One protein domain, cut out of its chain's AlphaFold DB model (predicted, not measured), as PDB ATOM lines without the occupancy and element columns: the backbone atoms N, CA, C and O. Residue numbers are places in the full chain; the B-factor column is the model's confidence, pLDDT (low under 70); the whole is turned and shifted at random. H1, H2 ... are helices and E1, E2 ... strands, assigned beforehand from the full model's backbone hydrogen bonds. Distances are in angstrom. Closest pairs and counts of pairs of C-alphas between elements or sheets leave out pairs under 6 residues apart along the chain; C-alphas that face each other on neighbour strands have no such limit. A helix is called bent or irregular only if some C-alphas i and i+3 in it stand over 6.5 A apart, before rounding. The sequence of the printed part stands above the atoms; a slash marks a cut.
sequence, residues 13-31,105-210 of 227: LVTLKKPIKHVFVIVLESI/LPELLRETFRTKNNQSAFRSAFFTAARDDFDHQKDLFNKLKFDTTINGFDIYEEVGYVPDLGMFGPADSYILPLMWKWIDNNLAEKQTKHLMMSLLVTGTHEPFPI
ATOM      1  N   LEU A  13    -326.648-270.195-198.894       55.72
ATOM      2  CA  LEU A  13    -325.418-270.739-198.332       55.72
ATOM      3  C   LEU A  13    -324.257-270.273-199.208       55.72
ATOM      4  O   LEU A  13    -324.159-270.670-200.371       55.72
ATOM      5  N   VAL A  14    -323.412-269.398-198.659       55.72
ATOM      6  CA  VAL A  14    -322.197-268.951-199.334       55.72
ATOM      7  C   VAL A  14    -321.344-270.194-199.519       55.72
ATOM      8  O   VAL A  14    -320.714-270.692-198.590       55.72
ATOM      9  N   THR A  15    -321.391-270.747-200.722       57.81
ATOM     10  CA  THR A  15    -320.619-271.925-201.076       57.81
ATOM     11  C   THR A  15    -319.241-271.424-201.457       57.81
ATOM     12  O   THR A  15    -319.083-270.641-202.396       57.81
ATOM     13  N   LEU A  16    -318.228-271.826-200.693       56.22
ATOM     14  CA  LEU A  16    -316.853-271.502-201.038       56.22
ATOM     15  C   LEU A  16    -316.560-272.064-202.434       56.22
ATOM     16  O   LEU A  16    -316.752-273.252-202.683       56.22
ATOM     17  N   LYS A  17    -316.078-271.212-203.349       68.88
ATOM     18  CA  LYS A  17    -315.727-271.620-204.725       68.88
ATOM     19  C   LYS A  17    -314.666-272.726-204.760       68.88
ATOM     20  O   LYS A  17    -314.554-273.440-205.752       68.88
ATOM     21  N   LYS A  18    -313.867-272.840-203.698       73.81
ATOM     22  CA  LYS A  18    -312.872-273.891-203.483       73.81
ATOM     23  C   LYS A  18    -313.026-274.438-202.060       73.81
ATOM     24  O   LYS A  18    -313.287-273.647-201.155       73.81
ATOM     25  N   PRO A  19    -312.852-275.750-201.843       76.44
ATOM     26  CA  PRO A  19    -312.903-276.328-200.505       76.44
ATOM     27  C   PRO A  19    -311.748-275.806-199.637       76.44
ATOM     28  O   PRO A  19    -310.633-275.621-200.134       76.44
ATOM     29  N   ILE A  20    -312.010-275.598-198.344       78.62
ATOM     30  CA  ILE A  20    -310.969-275.299-197.351       78.62
ATOM     31  C   ILE A  20    -310.071-276.526-197.238       78.62
ATOM     32  O   ILE A  20    -310.565-277.625-196.997       78.62
ATOM     33  N   LYS A  21    -308.761-276.341-197.433       86.75
ATOM     34  CA  LYS A  21    -307.785-277.430-197.311       86.75
ATOM     35  C   LYS A  21    -307.055-277.433-195.979       86.75
ATOM     36  O   LYS A  21    -306.843-278.489-195.412       86.75
ATOM     37  N   HIS A  22    -306.655-276.268-195.496       92.56
ATOM     38  CA  HIS A  22    -305.949-276.129-194.232       92.56
ATOM     39  C   HIS A  22    -306.404-274.832-193.574       92.56
ATOM     40  O   HIS A  22    -306.768-273.879-194.270       92.56
ATOM     41  N   VAL A  23    -306.410-274.812-192.248       94.50
ATOM     42  CA  VAL A  23    -306.768-273.657-191.430       94.50
ATOM     43  C   VAL A  23    -305.607-273.399-190.488       94.50
ATOM     44  O   VAL A  23    -305.232-274.277-189.721       94.50
ATOM     45  N   PHE A  24    -305.054-272.195-190.539       95.75
ATOM     46  CA  PHE A  24    -303.982-271.765-189.651       95.75
ATOM     47  C   PHE A  24    -304.469-270.544-188.881       95.75
ATOM     48  O   PHE A  24    -304.911-269.566-189.485       95.75
ATOM     49  N   VAL A  25    -304.422-270.619-187.556       97.12
ATOM     50  CA  VAL A  25    -304.797-269.540-186.645       97.12
ATOM     51  C   VAL A  25    -303.546-269.139-185.879       97.12
ATOM     52  O   VAL A  25    -302.997-269.935-185.132       97.12
ATOM     53  N   ILE A  26    -303.073-267.913-186.067       96.50
ATOM     54  CA  ILE A  26    -301.944-267.385-185.299       96.50
ATOM     55  C   ILE A  26    -302.506-266.359-184.323       96.50
ATOM     56  O   ILE A  26    -303.125-265.377-184.734       96.50
ATOM     57  N   VAL A  27    -302.315-266.612-183.034       96.00
ATOM     58  CA  VAL A  27    -302.697-265.727-181.938       96.00
ATOM     59  C   VAL A  27    -301.448-264.971-181.508       96.00
ATOM     60  O   VAL A  27    -300.487-265.566-181.023       96.00
ATOM     61  N   LEU A  28    -301.460-263.659-181.725       94.44
ATOM     62  CA  LEU A  28    -300.358-262.779-181.360       94.44
ATOM     63  C   LEU A  28    -300.612-262.206-179.960       94.44
ATOM     64  O   LEU A  28    -301.547-261.422-179.781       94.44
ATOM     65  N   GLU A  29    -299.800-262.599-178.980       93.56
ATOM     66  CA  GLU A  29    -299.907-262.120-177.599       93.56
ATOM     67  C   GLU A  29    -299.734-260.601-177.515       93.56
ATOM     68  O   GLU A  29    -298.826-260.034-178.120       93.56
ATOM     69  N   SER A  30    -300.600-259.928-176.753       91.56
ATOM     70  CA  SER A  30    -300.486-258.495-176.450       91.56
ATOM     71  C   SER A  30    -300.342-257.554-177.667       91.56
ATOM     72  O   SER A  30    -299.957-256.391-177.522       91.56
ATOM     73  N   ILE A  31    -300.715-258.003-178.873       88.62
ATOM     74  CA  ILE A  31    -300.704-257.172-180.081       88.62
ATOM     75  C   ILE A  31    -302.020-256.413-180.228       88.62
ATOM     76  O   ILE A  31    -303.115-256.975-180.226       88.62
ATOM     77  N   LEU A 105    -314.052-275.234-182.371       95.38
ATOM     78  CA  LEU A 105    -313.672-275.341-183.775       95.38
ATOM     79  C   LEU A 105    -312.850-276.602-184.119       95.38
ATOM     80  O   LEU A 105    -313.185-277.224-185.128       95.38
ATOM     81  N   PRO A 106    -311.843-277.034-183.327       95.31
ATOM     82  CA  PRO A 106    -311.094-278.260-183.626       95.31
ATOM     83  C   PRO A 106    -311.991-279.498-183.713       95.31
ATOM     84  O   PRO A 106    -311.941-280.255-184.686       95.31
ATOM     85  N   GLU A 107    -312.881-279.662-182.735       94.06
ATOM     86  CA  GLU A 107    -313.831-280.769-182.699       94.06
ATOM     87  C   GLU A 107    -314.899-280.650-183.788       94.06
ATOM     88  O   GLU A 107    -315.196-281.636-184.464       94.06
ATOM     89  N   LEU A 108    -315.425-279.444-184.024       93.62
ATOM     90  CA  LEU A 108    -316.390-279.203-185.095       93.62
ATOM     91  C   LEU A 108    -315.823-279.581-186.464       93.62
ATOM     92  O   LEU A 108    -316.506-280.253-187.241       93.62
ATOM     93  N   LEU A 109    -314.580-279.196-186.770       92.06
ATOM     94  CA  LEU A 109    -313.928-279.570-188.028       92.06
ATOM     95  C   LEU A 109    -313.735-281.087-188.124       92.06
ATOM     96  O   LEU A 109    -314.049-281.677-189.162       92.06
ATOM     97  N   ARG A 110    -313.287-281.726-187.036       90.19
ATOM     98  CA  ARG A 110    -313.099-283.182-186.958       90.19
ATOM     99  C   ARG A 110    -314.391-283.955-187.220       90.19
ATOM    100  O   ARG A 110    -314.390-284.978-187.906       90.19
ATOM    101  N   GLU A 111    -315.506-283.489-186.669       90.44
ATOM    102  CA  GLU A 111    -316.798-284.157-186.805       90.44
ATOM    103  C   GLU A 111    -317.504-283.871-188.125       90.44
ATOM    104  O   GLU A 111    -318.130-284.774-188.680       90.44
ATOM    105  N   THR A 112    -317.400-282.639-188.623       89.69
ATOM    106  CA  THR A 112    -318.094-282.193-189.837       89.69
ATOM    107  C   THR A 112    -317.447-282.776-191.089       89.69
ATOM    108  O   THR A 112    -318.138-283.191-192.021       89.69
ATOM    109  N   PHE A 113    -316.115-282.844-191.126       88.06
ATOM    110  CA  PHE A 113    -315.370-283.269-192.308       88.06
ATOM    111  C   PHE A 113    -314.856-284.696-192.148       88.06
ATOM    112  O   PHE A 113    -313.693-284.932-191.822       88.06
ATOM    113  N   ARG A 114    -315.722-285.673-192.425       85.94
ATOM    114  CA  ARG A 114    -315.368-287.099-192.398       85.94
ATOM    115  C   ARG A 114    -315.096-287.658-193.791       85.94
ATOM    116  O   ARG A 114    -315.700-287.275-194.789       85.94
ATOM    117  N   THR A 115    -314.162-288.595-193.854       83.75
ATOM    118  CA  THR A 115    -313.854-289.394-195.041       83.75
ATOM    119  C   THR A 115    -314.909-290.483-195.261       83.75
ATOM    120  O   THR A 115    -315.736-290.758-194.393       83.75
ATOM    121  N   LYS A 116    -314.846-291.174-196.410       82.88
ATOM    122  CA  LYS A 116    -315.732-292.313-196.726       82.88
ATOM    123  C   LYS A 116    -315.673-293.443-195.688       82.88
ATOM    124  O   LYS A 116    -316.654-294.155-195.525       82.88
ATOM    125  N   ASN A 117    -314.556-293.569-194.970       85.00
ATOM    126  CA  ASN A 117    -314.358-294.579-193.928       85.00
ATOM    127  C   ASN A 117    -314.747-294.059-192.531       85.00
ATOM    128  O   ASN A 117    -314.306-294.613-191.531       85.00
ATOM    129  N   ASN A 118    -315.518-292.966-192.454       83.31
ATOM    130  CA  ASN A 118    -315.944-292.306-191.214       83.31
ATOM    131  C   ASN A 118    -314.785-291.818-190.313       83.31
ATOM    132  O   ASN A 118    -314.986-291.513-189.141       83.31
ATOM    133  N   GLN A 119    -313.572-291.706-190.859       84.44
ATOM    134  CA  GLN A 119    -312.425-291.089-190.185       84.44
ATOM    135  C   GLN A 119    -312.429-289.583-190.440       84.44
ATOM    136  O   GLN A 119    -312.770-289.168-191.548       84.44
ATOM    137  N   SER A 120    -312.010-288.771-189.470       85.69
ATOM    138  CA  SER A 120    -311.833-287.330-189.689       85.69
ATOM    139  C   SER A 120    -310.815-287.059-190.799       85.69
ATOM    140  O   SER A 120    -309.720-287.626-190.783       85.69
ATOM    141  N   ALA A 121    -311.175-286.174-191.729       88.56
ATOM    142  CA  ALA A 121    -310.289-285.645-192.761       88.56
ATOM    143  C   ALA A 121    -309.394-284.505-192.245       88.56
ATOM    144  O   ALA A 121    -308.415-284.169-192.913       88.56
ATOM    145  N   PHE A 122    -309.732-283.928-191.085       92.62
ATOM    146  CA  PHE A 122    -308.932-282.931-190.378       92.62
ATOM    147  C   PHE A 122    -308.099-283.566-189.258       92.62
ATOM    148  O   PHE A 122    -308.565-284.462-188.541       92.62
ATOM    149  N   ARG A 123    -306.879-283.059-189.098       94.94
ATOM    150  CA  ARG A 123    -306.054-283.202-187.896       94.94
ATOM    151  C   ARG A 123    -305.790-281.827-187.320       94.94
ATOM    152  O   ARG A 123    -305.514-280.897-188.077       94.94
ATOM    153  N   SER A 124    -305.924-281.698-186.010       96.88
ATOM    154  CA  SER A 124    -305.832-280.420-185.319       96.88
ATOM    155  C   SER A 124    -304.689-280.393-184.311       96.88
ATOM    156  O   SER A 124    -304.537-281.328-183.529       96.88
ATOM    157  N   ALA A 125    -303.914-279.310-184.302       97.81
ATOM    158  CA  ALA A 125    -302.882-279.088-183.297       97.81
ATOM    159  C   ALA A 125    -302.866-277.657-182.754       97.81
ATOM    160  O   ALA A 125    -303.121-276.698-183.486       97.81
ATOM    161  N   PHE A 126    -302.547-277.533-181.468       98.31
ATOM    162  CA  PHE A 126    -302.257-276.267-180.805       98.31
ATOM    163  C   PHE A 126    -300.777-276.220-180.420       98.31
ATOM    164  O   PHE A 126    -300.278-277.143-179.786       98.31
ATOM    165  N   PHE A 127    -300.091-275.147-180.794       98.19
ATOM    166  CA  PHE A 127    -298.671-274.920-180.553       98.19
ATOM    167  C   PHE A 127    -298.488-273.670-179.698       98.19
ATOM    168  O   PHE A 127    -299.130-272.643-179.934       98.19
ATOM    169  N   THR A 128    -297.591-273.742-178.724       96.88
ATOM    170  CA  THR A 128    -297.136-272.589-177.946       96.88
ATOM    171  C   THR A 128    -295.736-272.861-177.414       96.88
ATOM    172  O   THR A 128    -295.432-273.989-177.047       96.88
ATOM    173  N   ALA A 129    -294.871-271.850-177.354       95.12
ATOM    174  CA  ALA A 129    -293.607-271.986-176.628       95.12
ATOM    175  C   ALA A 129    -293.791-271.827-175.110       95.12
ATOM    176  O   ALA A 129    -292.900-272.162-174.335       95.12
ATOM    177  N   ALA A 130    -294.960-271.355-174.667       94.50
ATOM    178  CA  ALA A 130    -295.266-271.277-173.252       94.50
ATOM    179  C   ALA A 130    -295.448-272.664-172.633       94.50
ATOM    180  O   ALA A 130    -296.033-273.570-173.232       94.50
ATOM    181  N   ARG A 131    -295.030-272.796-171.379       93.88
ATOM    182  CA  ARG A 131    -295.484-273.864-170.488       93.88
ATOM    183  C   ARG A 131    -296.991-273.732-170.256       93.88
ATOM    184  O   ARG A 131    -297.557-272.642-170.351       93.88
ATOM    185  N   ASP A 132    -297.654-274.850-169.986       92.06
ATOM    186  CA  ASP A 132    -299.112-274.920-169.816       92.06
ATOM    187  C   ASP A 132    -299.556-275.207-168.370       92.06
ATOM    188  O   ASP A 132    -300.729-275.494-168.118       92.06
ATOM    189  N   ASP A 133    -298.637-275.080-167.412       91.69
ATOM    190  CA  ASP A 133    -298.876-275.215-165.971       91.69
ATOM    191  C   ASP A 133    -299.419-273.930-165.316       91.69
ATOM    192  O   ASP A 133    -299.780-273.924-164.138       91.69
ATOM    193  N   PHE A 134    -299.540-272.848-166.087       90.50
ATOM    194  CA  PHE A 134    -300.123-271.588-165.648       90.50
ATOM    195  C   PHE A 134    -301.657-271.587-165.746       90.50
ATOM    196  O   PHE A 134    -302.217-271.976-166.764       90.50
ATOM    197  N   ASP A 135    -302.332-271.118-164.690       90.62
ATOM    198  CA  ASP A 135    -303.778-270.824-164.631       90.62
ATOM    199  C   ASP A 135    -304.684-271.796-165.414       90.62
ATOM    200  O   ASP A 135    -305.491-271.389-166.250       90.62
ATOM    201  N   HIS A 136    -304.541-273.101-165.158       93.56
ATOM    202  CA  HIS A 136    -305.355-274.152-165.787       93.56
ATOM    203  C   HIS A 136    -305.280-274.191-167.325       93.56
ATOM    204  O   HIS A 136    -306.186-274.704-167.985       93.56
ATOM    205  N   GLN A 137    -304.210-273.668-167.925       93.38
ATOM    206  CA  GLN A 137    -304.017-273.642-169.373       93.38
ATOM    207  C   GLN A 137    -304.059-275.050-169.976       93.38
ATOM    208  O   GLN A 137    -304.779-275.273-170.951       93.38
ATOM    209  N   LYS A 138    -303.383-276.020-169.351       93.31
ATOM    210  CA  LYS A 138    -303.466-277.438-169.729       93.31
ATOM    211  C   LYS A 138    -304.904-277.966-169.726       93.31
ATOM    212  O   LYS A 138    -305.329-278.628-170.673       93.31
ATOM    213  N   ASP A 139    -305.673-277.654-168.683       94.12
ATOM    214  CA  ASP A 139    -307.070-278.086-168.557       94.12
ATOM    215  C   ASP A 139    -307.946-277.466-169.654       94.12
ATOM    216  O   ASP A 139    -308.764-278.159-170.266       94.12
ATOM    217  N   LEU A 140    -307.741-276.181-169.963       93.94
ATOM    218  CA  LEU A 140    -308.406-275.524-171.084       93.94
ATOM    219  C   LEU A 140    -308.076-276.214-172.406       93.94
ATOM    220  O   LEU A 140    -308.991-276.545-173.153       93.94
ATOM    221  N   PHE A 141    -306.800-276.445-172.709       92.81
ATOM    222  CA  PHE A 141    -306.397-277.045-173.984       92.81
ATOM    223  C   PHE A 141    -306.977-278.454-174.163       92.81
ATOM    224  O   PHE A 141    -307.491-278.774-175.237       92.81
ATOM    225  N   ASN A 142    -307.061-279.236-173.083       91.12
ATOM    226  CA  ASN A 142    -307.772-280.519-173.070       91.12
ATOM    227  C   ASN A 142    -309.280-280.381-173.367       91.12
ATOM    228  O   ASN A 142    -309.890-281.278-173.964       91.12
ATOM    229  N   LYS A 143    -309.906-279.270-172.959       93.31
ATOM    230  CA  LYS A 143    -311.313-278.959-173.256       93.31
ATOM    231  C   LYS A 143    -311.539-278.396-174.658       93.31
ATOM    232  O   LYS A 143    -312.614-278.612-175.195       93.31
ATOM    233  N   LEU A 144    -310.548-277.757-175.283       94.44
ATOM    234  CA  LEU A 144    -310.651-277.264-176.669       94.44
ATOM    235  C   LEU A 144    -310.667-278.388-177.720       94.44
ATOM    236  O   LEU A 144    -311.016-278.138-178.875       94.44
ATOM    237  N   LYS A 145    -310.308-279.618-177.324       94.75
ATOM    238  CA  LYS A 145    -310.375-280.841-178.145       94.75
ATOM    239  C   LYS A 145    -309.520-280.824-179.417       94.75
ATOM    240  O   LYS A 145    -309.870-281.507-180.384       94.75
ATOM    241  N   PHE A 146    -308.390-280.116-179.397       96.69
ATOM    242  CA  PHE A 146    -307.323-280.348-180.374       96.69
ATOM    243  C   PHE A 146    -306.836-281.804-180.292       96.69
ATOM    244  O   PHE A 146    -306.815-282.391-179.212       96.69
ATOM    245  N   ASP A 147    -306.450-282.393-181.426       95.31
ATOM    246  CA  ASP A 147    -305.929-283.767-181.459       95.31
ATOM    247  C   ASP A 147    -304.500-283.840-180.895       95.31
ATOM    248  O   ASP A 147    -304.077-284.874-180.383       95.31
ATOM    249  N   THR A 148    -303.746-282.744-180.986       96.62
ATOM    250  CA  THR A 148    -302.396-282.608-180.427       96.62
ATOM    251  C   THR A 148    -302.235-281.234-179.784       96.62
ATOM    252  O   THR A 148    -302.714-280.233-180.310       96.62
ATOM    253  N   THR A 149    -301.543-281.166-178.653       97.56
ATOM    254  CA  THR A 149    -301.054-279.903-178.086       97.56
ATOM    255  C   THR A 149    -299.557-280.055-177.885       97.56
ATOM    256  O   THR A 149    -299.143-281.074-177.343       97.56
ATOM    257  N   ILE A 150    -298.778-279.087-178.367       97.25
ATOM    258  CA  ILE A 150    -297.328-279.016-178.179       97.25
ATOM    259  C   ILE A 150    -297.018-277.697-177.470       97.25
ATOM    260  O   ILE A 150    -297.433-276.629-177.934       97.25
ATOM    261  N   ASN A 151    -296.333-277.778-176.338       96.44
ATOM    262  CA  ASN A 151    -296.060-276.664-175.440       96.44
ATOM    263  C   ASN A 151    -294.551-276.545-175.120       96.44
ATOM    264  O   ASN A 151    -293.714-277.274-175.656       96.44
ATOM    265  N   GLY A 152    -294.193-275.619-174.226       95.12
ATOM    266  CA  GLY A 152    -292.806-275.405-173.800       95.12
ATOM    267  C   GLY A 152    -292.129-276.625-173.159       95.12
ATOM    268  O   GLY A 152    -290.919-276.782-173.292       95.12
ATOM    269  N   PHE A 153    -292.882-277.523-172.512       95.12
ATOM    270  CA  PHE A 153    -292.324-278.761-171.963       95.12
ATOM    271  C   PHE A 153    -291.880-279.727-173.064       95.12
ATOM    272  O   PHE A 153    -290.785-280.275-172.966       95.12
ATOM    273  N   ASP A 154    -292.658-279.858-174.143       96.06
ATOM    274  CA  ASP A 154    -292.283-280.687-175.298       96.06
ATOM    275  C   ASP A 154    -291.008-280.165-175.983       96.06
ATOM    276  O   ASP A 154    -290.201-280.944-176.491       96.06
ATOM    277  N   ILE A 155    -290.791-278.843-175.966       94.94
ATOM    278  CA  ILE A 155    -289.536-278.242-176.436       94.94
ATOM    279  C   ILE A 155    -288.370-278.758-175.591       94.94
ATOM    280  O   ILE A 155    -287.410-279.286-176.152       94.94
ATOM    281  N   TYR A 156    -288.440-278.651-174.258       93.81
ATOM    282  CA  TYR A 156    -287.339-279.105-173.404       93.81
ATOM    283  C   TYR A 156    -287.061-280.607-173.541       93.81
ATOM    284  O   TYR A 156    -285.912-281.029-173.409       93.81
ATOM    285  N   GLU A 157    -288.089-281.417-173.800       93.94
ATOM    286  CA  GLU A 157    -287.931-282.854-174.038       93.94
ATOM    287  C   GLU A 157    -287.207-283.155-175.361       93.94
ATOM    288  O   GLU A 157    -286.344-284.034-175.393       93.94
ATOM    289  N   GLU A 158    -287.511-282.426-176.439       92.00
ATOM    290  CA  GLU A 158    -286.922-282.667-177.765       92.00
ATOM    291  C   GLU A 158    -285.511-282.069-177.902       92.00
ATOM    292  O   GLU A 158    -284.629-282.710-178.475       92.00
ATOM    293  N   VAL A 159    -285.278-280.848-177.400       86.62
ATOM    294  CA  VAL A 159    -284.006-280.120-177.610       86.62
ATOM    295  C   VAL A 159    -283.117-280.033-176.369       86.62
ATOM    296  O   VAL A 159    -281.981-279.564-176.456       86.62
ATOM    297  N   GLY A 160    -283.593-280.504-175.216       87.19
ATOM    298  CA  GLY A 160    -282.931-280.307-173.931       87.19
ATOM    299  C   GLY A 160    -283.196-278.920-173.339       87.19
ATOM    300  O   GLY A 160    -284.092-278.191-173.759       87.19
ATOM    301  N   TYR A 161    -282.414-278.544-172.326       83.62
ATOM    302  CA  TYR A 161    -282.593-277.250-171.668       83.62
ATOM    303  C   TYR A 161    -282.284-276.092-172.624       83.62
ATOM    304  O   TYR A 161    -281.164-275.961-173.120       83.62
ATOM    305  N   VAL A 162    -283.268-275.213-172.796       86.25
ATOM    306  CA  VAL A 162    -283.133-273.909-173.444       86.25
ATOM    307  C   VAL A 162    -283.527-272.825-172.436       86.25
ATOM    308  O   VAL A 162    -284.458-273.049-171.660       86.25
ATOM    309  N   PRO A 163    -282.828-271.677-172.384       85.81
ATOM    310  CA  PRO A 163    -283.177-270.614-171.449       85.81
ATOM    311  C   PRO A 163    -284.578-270.056-171.704       85.81
ATOM    312  O   PRO A 163    -284.969-269.825-172.851       85.81
ATOM    313  N   ASP A 164    -285.295-269.773-170.621       88.00
ATOM    314  CA  ASP A 164    -286.587-269.098-170.698       88.00
ATOM    315  C   ASP A 164    -286.421-267.646-171.145       88.00
ATOM    316  O   ASP A 164    -285.579-266.893-170.646       88.00
ATOM    317  N   LEU A 165    -287.292-267.237-172.062       84.44
ATOM    318  CA  LEU A 165    -287.469-265.865-172.486       84.44
ATOM    319  C   LEU A 165    -288.630-265.249-171.690       84.44
ATOM    320  O   LEU A 165    -289.780-265.204-172.123       84.44
ATOM    321  N   GLY A 166    -288.321-264.775-170.485       82.94
ATOM    322  CA  GLY A 166    -289.321-264.238-169.562       82.94
ATOM    323  C   GLY A 166    -290.030-265.331-168.764       82.94
ATOM    324  O   GLY A 166    -289.421-266.323-168.384       82.94
ATOM    325  N   MET A 167    -291.307-265.120-168.436       83.62
ATOM    326  CA  MET A 167    -292.018-265.988-167.483       83.62
ATOM    327  C   MET A 167    -292.715-267.205-168.110       83.62
ATOM    328  O   MET A 167    -293.033-268.156-167.393       83.62
ATOM    329  N   PHE A 168    -292.954-267.193-169.425       88.00
ATOM    330  CA  PHE A 168    -293.777-268.215-170.082       88.00
ATOM    331  C   PHE A 168    -292.999-269.446-170.531       88.00
ATOM    332  O   PHE A 168    -293.575-270.530-170.544       88.00
ATOM    333  N   GLY A 169    -291.716-269.320-170.850       91.06
ATOM    334  CA  GLY A 169    -290.912-270.425-171.364       91.06
ATOM    335  C   GLY A 169    -289.899-269.937-172.399       91.06
ATOM    336  O   GLY A 169    -289.570-268.748-172.395       91.06
ATOM    337  N   PRO A 170    -289.394-270.817-173.277       92.44
ATOM    338  CA  PRO A 170    -288.437-270.453-174.317       92.44
ATOM    339  C   PRO A 170    -289.018-269.482-175.351       92.44
ATOM    340  O   PRO A 170    -290.221-269.235-175.415       92.44
ATOM    341  N   ALA A 171    -288.143-268.950-176.205       91.25
ATOM    342  CA  ALA A 171    -288.554-268.132-177.343       91.25
ATOM    343  C   ALA A 171    -289.457-268.914-178.321       91.25
ATOM    344  O   ALA A 171    -289.244-270.103-178.565       91.25
ATOM    345  N   ASP A 172    -290.402-268.217-178.963       91.69
ATOM    346  CA  ASP A 172    -291.350-268.813-179.919       91.69
ATOM    347  C   ASP A 172    -290.673-269.549-181.082       91.69
ATOM    348  O   ASP A 172    -291.239-270.478-181.646       91.69
ATOM    349  N   SER A 173    -289.442-269.186-181.440       91.00
ATOM    350  CA  SER A 173    -288.697-269.855-182.507       91.00
ATOM    351  C   SER A 173    -288.426-271.335-182.230       91.00
ATOM    352  O   SER A 173    -288.369-272.124-183.173       91.00
ATOM    353  N   TYR A 174    -288.335-271.738-180.960       92.88
ATOM    354  CA  TYR A 174    -288.085-273.128-180.583       92.88
ATOM    355  C   TYR A 174    -289.285-274.054-180.821       92.88
ATOM    356  O   TYR A 174    -289.086-275.260-180.959       92.88
ATOM    357  N   ILE A 175    -290.516-273.532-180.936       94.75
ATOM    358  CA  ILE A 175    -291.686-274.366-181.268       94.75
ATOM    359  C   ILE A 175    -291.758-274.686-182.769       94.75
ATOM    360  O   ILE A 175    -292.389-275.666-183.168       94.75
ATOM    361  N   LEU A 176    -291.112-273.876-183.622       93.38
ATOM    362  CA  LEU A 176    -291.246-273.975-185.078       93.38
ATOM    363  C   LEU A 176    -290.760-275.324-185.638       93.38
ATOM    364  O   LEU A 176    -291.490-275.896-186.449       93.38
ATOM    365  N   PRO A 177    -289.608-275.892-185.224       93.00
ATOM    366  CA  PRO A 177    -289.184-277.210-185.698       93.00
ATOM    367  C   PRO A 177    -290.173-278.327-185.339       93.00
ATOM    368  O   PRO A 177    -290.458-279.185-186.175       93.00
ATOM    369  N   LEU A 178    -290.750-278.299-184.131       95.56
ATOM    370  CA  LEU A 178    -291.752-279.279-183.697       95.56
ATOM    371  C   LEU A 178    -293.049-279.126-184.505       95.56
ATOM    372  O   LEU A 178    -293.659-280.121-184.900       95.56
ATOM    373  N   MET A 179    -293.438-277.886-184.808       95.81
ATOM    374  CA  MET A 179    -294.571-277.588-185.680       95.81
ATOM    375  C   MET A 179    -294.359-278.130-187.097       95.81
ATOM    376  O   MET A 179    -295.239-278.816-187.616       95.81
ATOM    377  N   TRP A 180    -293.190-277.900-187.702       95.12
ATOM    378  CA  TRP A 180    -292.855-278.450-189.021       95.12
ATOM    379  C   TRP A 180    -292.835-279.979-189.025       95.12
ATOM    380  O   TRP A 180    -293.474-280.592-189.877       95.12
ATOM    381  N   LYS A 181    -292.219-280.602-188.012       95.25
ATOM    382  CA  LYS A 181    -292.231-282.061-187.820       95.25
ATOM    383  C   LYS A 181    -293.659-282.610-187.749       95.25
ATOM    384  O   LYS A 181    -293.964-283.625-188.374       95.25
ATOM    385  N   TRP A 182    -294.556-281.942-187.020       95.88
ATOM    386  CA  TRP A 182    -295.965-282.340-186.943       95.88
ATOM    387  C   TRP A 182    -296.682-282.203-188.292       95.88
ATOM    388  O   TRP A 182    -297.411-283.119-188.680       95.88
ATOM    389  N   ILE A 183    -296.460-281.102-189.020       94.75
ATOM    390  CA  ILE A 183    -297.025-280.879-190.361       94.75
ATOM    391  C   ILE A 183    -296.588-281.994-191.308       94.75
ATOM    392  O   ILE A 183    -297.445-282.644-191.904       94.75
ATOM    393  N   ASP A 184    -295.284-282.244-191.416       94.44
ATOM    394  CA  ASP A 184    -294.725-283.215-192.357       94.44
ATOM    395  C   ASP A 184    -295.252-284.625-192.087       94.44
ATOM    396  O   ASP A 184    -295.714-285.309-193.005       94.44
ATOM    397  N   ASN A 185    -295.281-285.030-190.814       93.69
ATOM    398  CA  ASN A 185    -295.817-286.328-190.413       93.69
ATOM    399  C   ASN A 185    -297.295-286.477-190.796       93.69
ATOM    400  O   ASN A 185    -297.685-287.493-191.369       93.69
ATOM    401  N   ASN A 186    -298.116-285.456-190.534       92.81
ATOM    402  CA  ASN A 186    -299.548-285.520-190.822       92.81
ATOM    403  C   ASN A 186    -299.865-285.381-192.318       92.81
ATOM    404  O   ASN A 186    -300.835-285.970-192.784       92.81
ATOM    405  N   LEU A 187    -299.072-284.637-193.095       89.25
ATOM    406  CA  LEU A 187    -299.237-284.563-194.552       89.25
ATOM    407  C   LEU A 187    -298.773-285.843-195.260       89.25
ATOM    408  O   LEU A 187    -299.278-286.157-196.340       89.25
ATOM    409  N   ALA A 188    -297.847-286.596-194.663       88.62
ATOM    410  CA  ALA A 188    -297.439-287.908-195.160       88.62
ATOM    411  C   ALA A 188    -298.507-288.999-194.923       88.62
ATOM    412  O   ALA A 188    -298.529-290.015-195.629       88.62
ATOM    413  N   GLU A 189    -299.420-288.811-193.963       83.06
ATOM    414  CA  GLU A 189    -300.517-289.744-193.704       83.06
ATOM    415  C   GLU A 189    -301.565-289.728-194.824       83.06
ATOM    416  O   GLU A 189    -302.229-288.730-195.093       83.06
ATOM    417  N   LYS A 190    -301.828-290.891-195.430       74.19
ATOM    418  CA  LYS A 190    -302.783-291.018-196.548       74.19
ATOM    419  C   LYS A 190    -304.225-290.632-196.189       74.19
ATOM    420  O   LYS A 190    -305.016-290.322-197.083       74.19
ATOM    421  N   GLN A 191    -304.603-290.736-194.914       74.06
ATOM    422  CA  GLN A 191    -305.961-290.469-194.433       74.06
ATOM    423  C   GLN A 191    -306.178-288.998-194.059       74.06
ATOM    424  O   GLN A 191    -307.311-288.516-194.142       74.06
ATOM    425  N   THR A 192    -305.113-288.294-193.681       73.69
ATOM    426  CA  THR A 192    -305.164-286.888-193.291       73.69
ATOM    427  C   THR A 192    -305.109-286.031-194.545       73.69
ATOM    428  O   THR A 192    -304.168-286.080-195.328       73.69
ATOM    429  N   LYS A 193    -306.175-285.267-194.789       81.38
ATOM    430  CA  LYS A 193    -306.273-284.412-195.984       81.38
ATOM    431  C   LYS A 193    -306.086-282.946-195.654       81.38
ATOM    432  O   LYS A 193    -305.705-282.167-196.527       81.38
ATOM    433  N   HIS A 194    -306.414-282.585-194.420       92.50
ATOM    434  CA  HIS A 194    -306.572-281.218-193.984       92.50
ATOM    435  C   HIS A 194    -305.978-281.043-192.593       92.50
ATOM    436  O   HIS A 194    -306.083-281.926-191.743       92.50
ATOM    437  N   LEU A 195    -305.365-279.886-192.370       95.62
ATOM    438  CA  LEU A 195    -304.770-279.531-191.086       95.62
ATOM    439  C   LEU A 195    -305.507-278.324-190.525       95.62
ATOM    440  O   LEU A 195    -305.802-277.383-191.263       95.62
ATOM    441  N   MET A 196    -305.791-278.352-189.231       96.19
ATOM    442  CA  MET A 196    -306.080-277.164-188.447       96.19
ATOM    443  C   MET A 196    -304.914-276.954-187.493       96.19
ATOM    444  O   MET A 196    -304.575-277.838-186.718       96.19
ATOM    445  N   MET A 197    -304.316-275.779-187.513       97.25
ATOM    446  CA  MET A 197    -303.232-275.452-186.606       97.25
ATOM    447  C   MET A 197    -303.513-274.137-185.917       97.25
ATOM    448  O   MET A 197    -304.012-273.200-186.540       97.25
ATOM    449  N   SER A 198    -303.162-274.079-184.643       98.06
ATOM    450  CA  SER A 198    -303.126-272.853-183.870       98.06
ATOM    451  C   SER A 198    -301.724-272.629-183.333       98.06
ATOM    452  O   SER A 198    -301.157-273.559-182.776       98.06
ATOM    453  N   LEU A 199    -301.197-271.416-183.441       97.88
ATOM    454  CA  LEU A 199    -299.958-271.004-182.789       97.88
ATOM    455  C   LEU A 199    -300.252-269.819-181.873       97.88
ATOM    456  O   LEU A 199    -300.712-268.784-182.353       97.88
ATOM    457  N   LEU A 200    -299.982-269.965-180.578       96.94
ATOM    458  CA  LEU A 200    -299.888-268.841-179.653       96.94
ATOM    459  C   LEU A 200    -298.426-268.400-179.573       96.94
ATOM    460  O   LEU A 200    -297.573-269.173-179.149       96.94
ATOM    461  N   VAL A 201    -298.174-267.161-179.982       94.19
ATOM    462  CA  VAL A 201    -296.867-266.501-179.887       94.19
ATOM    463  C   VAL A 201    -296.828-265.732-178.573       94.19
ATOM    464  O   VAL A 201    -297.748-264.950-178.357       94.19
ATOM    465  N   THR A 202    -295.819-265.920-177.721       92.31
ATOM    466  CA  THR A 202    -295.756-265.316-176.369       92.31
ATOM    467  C   THR A 202    -294.607-264.336-176.148       92.31
ATOM    468  O   THR A 202    -294.605-263.629-175.139       92.31
ATOM    469  N   GLY A 203    -293.666-264.210-177.088       88.38
ATOM    470  CA  GLY A 203    -292.496-263.329-176.966       88.38
ATOM    471  C   GLY A 203    -292.824-261.838-176.833       88.38
ATOM    472  O   GLY A 203    -291.983-261.044-176.422       88.38
ATOM    473  N   THR A 204    -294.058-261.442-177.140       88.81
ATOM    474  CA  THR A 204    -294.570-260.076-176.980       88.81
ATOM    475  C   THR A 204    -295.311-259.856-175.661       88.81
ATOM    476  O   THR A 204    -295.951-258.821-175.504       88.81
ATOM    477  N   HIS A 205    -295.238-260.780-174.702       90.31
ATOM    478  CA  HIS A 205    -295.763-260.541-173.361       90.31
ATOM    479  C   HIS A 205    -294.822-259.645-172.539       90.31
ATOM    480  O   HIS A 205    -293.597-259.743-172.635       90.31
ATOM    481  N   GLU A 206    -295.384-258.798-171.675       86.00
ATOM    482  CA  GLU A 206    -294.636-258.016-170.680       86.00
ATOM    483  C   GLU A 206    -293.700-258.923-169.839       86.00
ATOM    484  O   GLU A 206    -294.139-259.994-169.406       86.00
ATOM    485  N   PRO A 207    -292.428-258.543-169.584       86.69
ATOM    486  CA  PRO A 207    -291.791-257.237-169.816       86.69
ATOM    487  C   PRO A 207    -291.127-257.065-171.196       86.69
ATOM    488  O   PRO A 207    -290.222-256.246-171.335       86.69
ATOM    489  N   PHE A 208    -291.575-257.807-172.212       84.38
ATOM    490  CA  PHE A 208    -291.057-257.775-173.588       84.38
ATOM    491  C   PHE A 208    -289.570-258.167-173.687       84.38
ATOM    492  O   PHE A 208    -288.760-257.412-174.234       84.38
ATOM    493  N   PRO A 209    -289.181-259.328-173.123       81.44
ATOM    494  CA  PRO A 209    -287.809-259.810-173.220       81.44
ATOM    495  C   PRO A 209    -287.418-260.050-174.684       81.44
ATOM    496  O   PRO A 209    -288.158-260.659-175.451       81.44
ATOM    497  N   ILE A 210    -286.223-259.601-175.064       77.56
ATOM    498  CA  ILE A 210    -285.644-259.851-176.388       77.56
ATOM    499  C   ILE A 210    -284.547-260.910-176.219       77.56
ATOM    500  O   ILE A 210    -283.696-260.732-175.341       77.56
TER     501      ILE A 210
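Overview. This is residues 13 to 31 and 105 to 210 of the 227 residues of the protein "Hypothetical protein" of Rotaria sp. Silwood2 (UniProt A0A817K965). One sheet of four parallel strands has the long helix H4 over one face and the short helix H1 over the other, three layers in all. The short helices H2 and H3 only graze the sheet, and residues 13 to 19 stick out as a free tail. The printed part has 125 residues with four named helices and four named strands, in the order E1 H1 E2 H2 E3 H3 H4 E4; the class is mixed, helices and strands. The sheet runs E1 E4 E2 E3; the whole is compact, with a radius of gyration of the C-alphas of 16.0 A, and spans 47 by 31 by 26 A, only just elongated.

Arrangement. Edge strand E1, residues 22 to 28, is parallel to E4, residues 194 to 201, at 7 degrees, with N 25 and O 197 2.8 A apart, within hydrogen-bond range. E4 is parallel to E2, residues 122 to 128, at 11 degrees, with N 198 and O 125 at 2.9 A. E2 is parallel to edge strand E3, residues 148 to 150, at 19 degrees, with N 150 and O 126 at 2.8 A. H1, residues 105 to 112, runs along the strands over E2 at a height over the sheet of 9.0 A; its closest C-alpha pair with E2 is Arg 110 and Phe 122, 5.4 A. H2, residues 137 to 144, only just touches H1, with 3 pairs of C-alphas within 8 A, the closest Pro 106 and Leu 144 at 7.0 A. E2, H2 and E3 form a strand-helix-strand unit, two parallel neighbour strands with a helix between them in the chain, and its crossover is right-handed. H4, residues 172 to 188, lies on the opposite face from H1, at a height of 9.5 A, and runs along the strands, at 10 degrees to E2 on the local plane. H3, residues 152 to 159, touches residues 174 to 178 of H4 alone, about perpendicular at 76 degrees; the C-alphas of Ile 155 and Ile 175 are closest, 6.6 A. E3, H3, H4 and E4 form a split unit, with E2 between its strands in the sheet, and its crossover is also right-handed. In H1, H2 and H3 every O i to N i+4 pair is within hydrogen-bond range, in H4 10 of 13.

Along the chain. E1 begins at C-alpha 22, (-305.949, -276.129, -194.232), and is 19.4 A long. H1 is 10.2 A, E2 20.0 A, H2 10.5 A, E3 6.6 A and H3 10.7 A long. H4 is 25.2 A long and only just irregular, with C-alphas 174 and 177 6.6 A apart. E4, 22.6 A long, ends at C-alpha 201, (-296.867, -266.501, -179.887).

Size, cuts and confidence. The C-alphas of Leu 13 and Tyr 161, the two farthest apart, are 50.9 A apart. Residues 32 to 104 are not printed; C-alphas 31 and 105 are 22.6 A apart across the cut. The link from H3 to H4 is long, with 12 residues. Mean pLDDT of the printed part is 89.7; residues 13 to 17 are under 70.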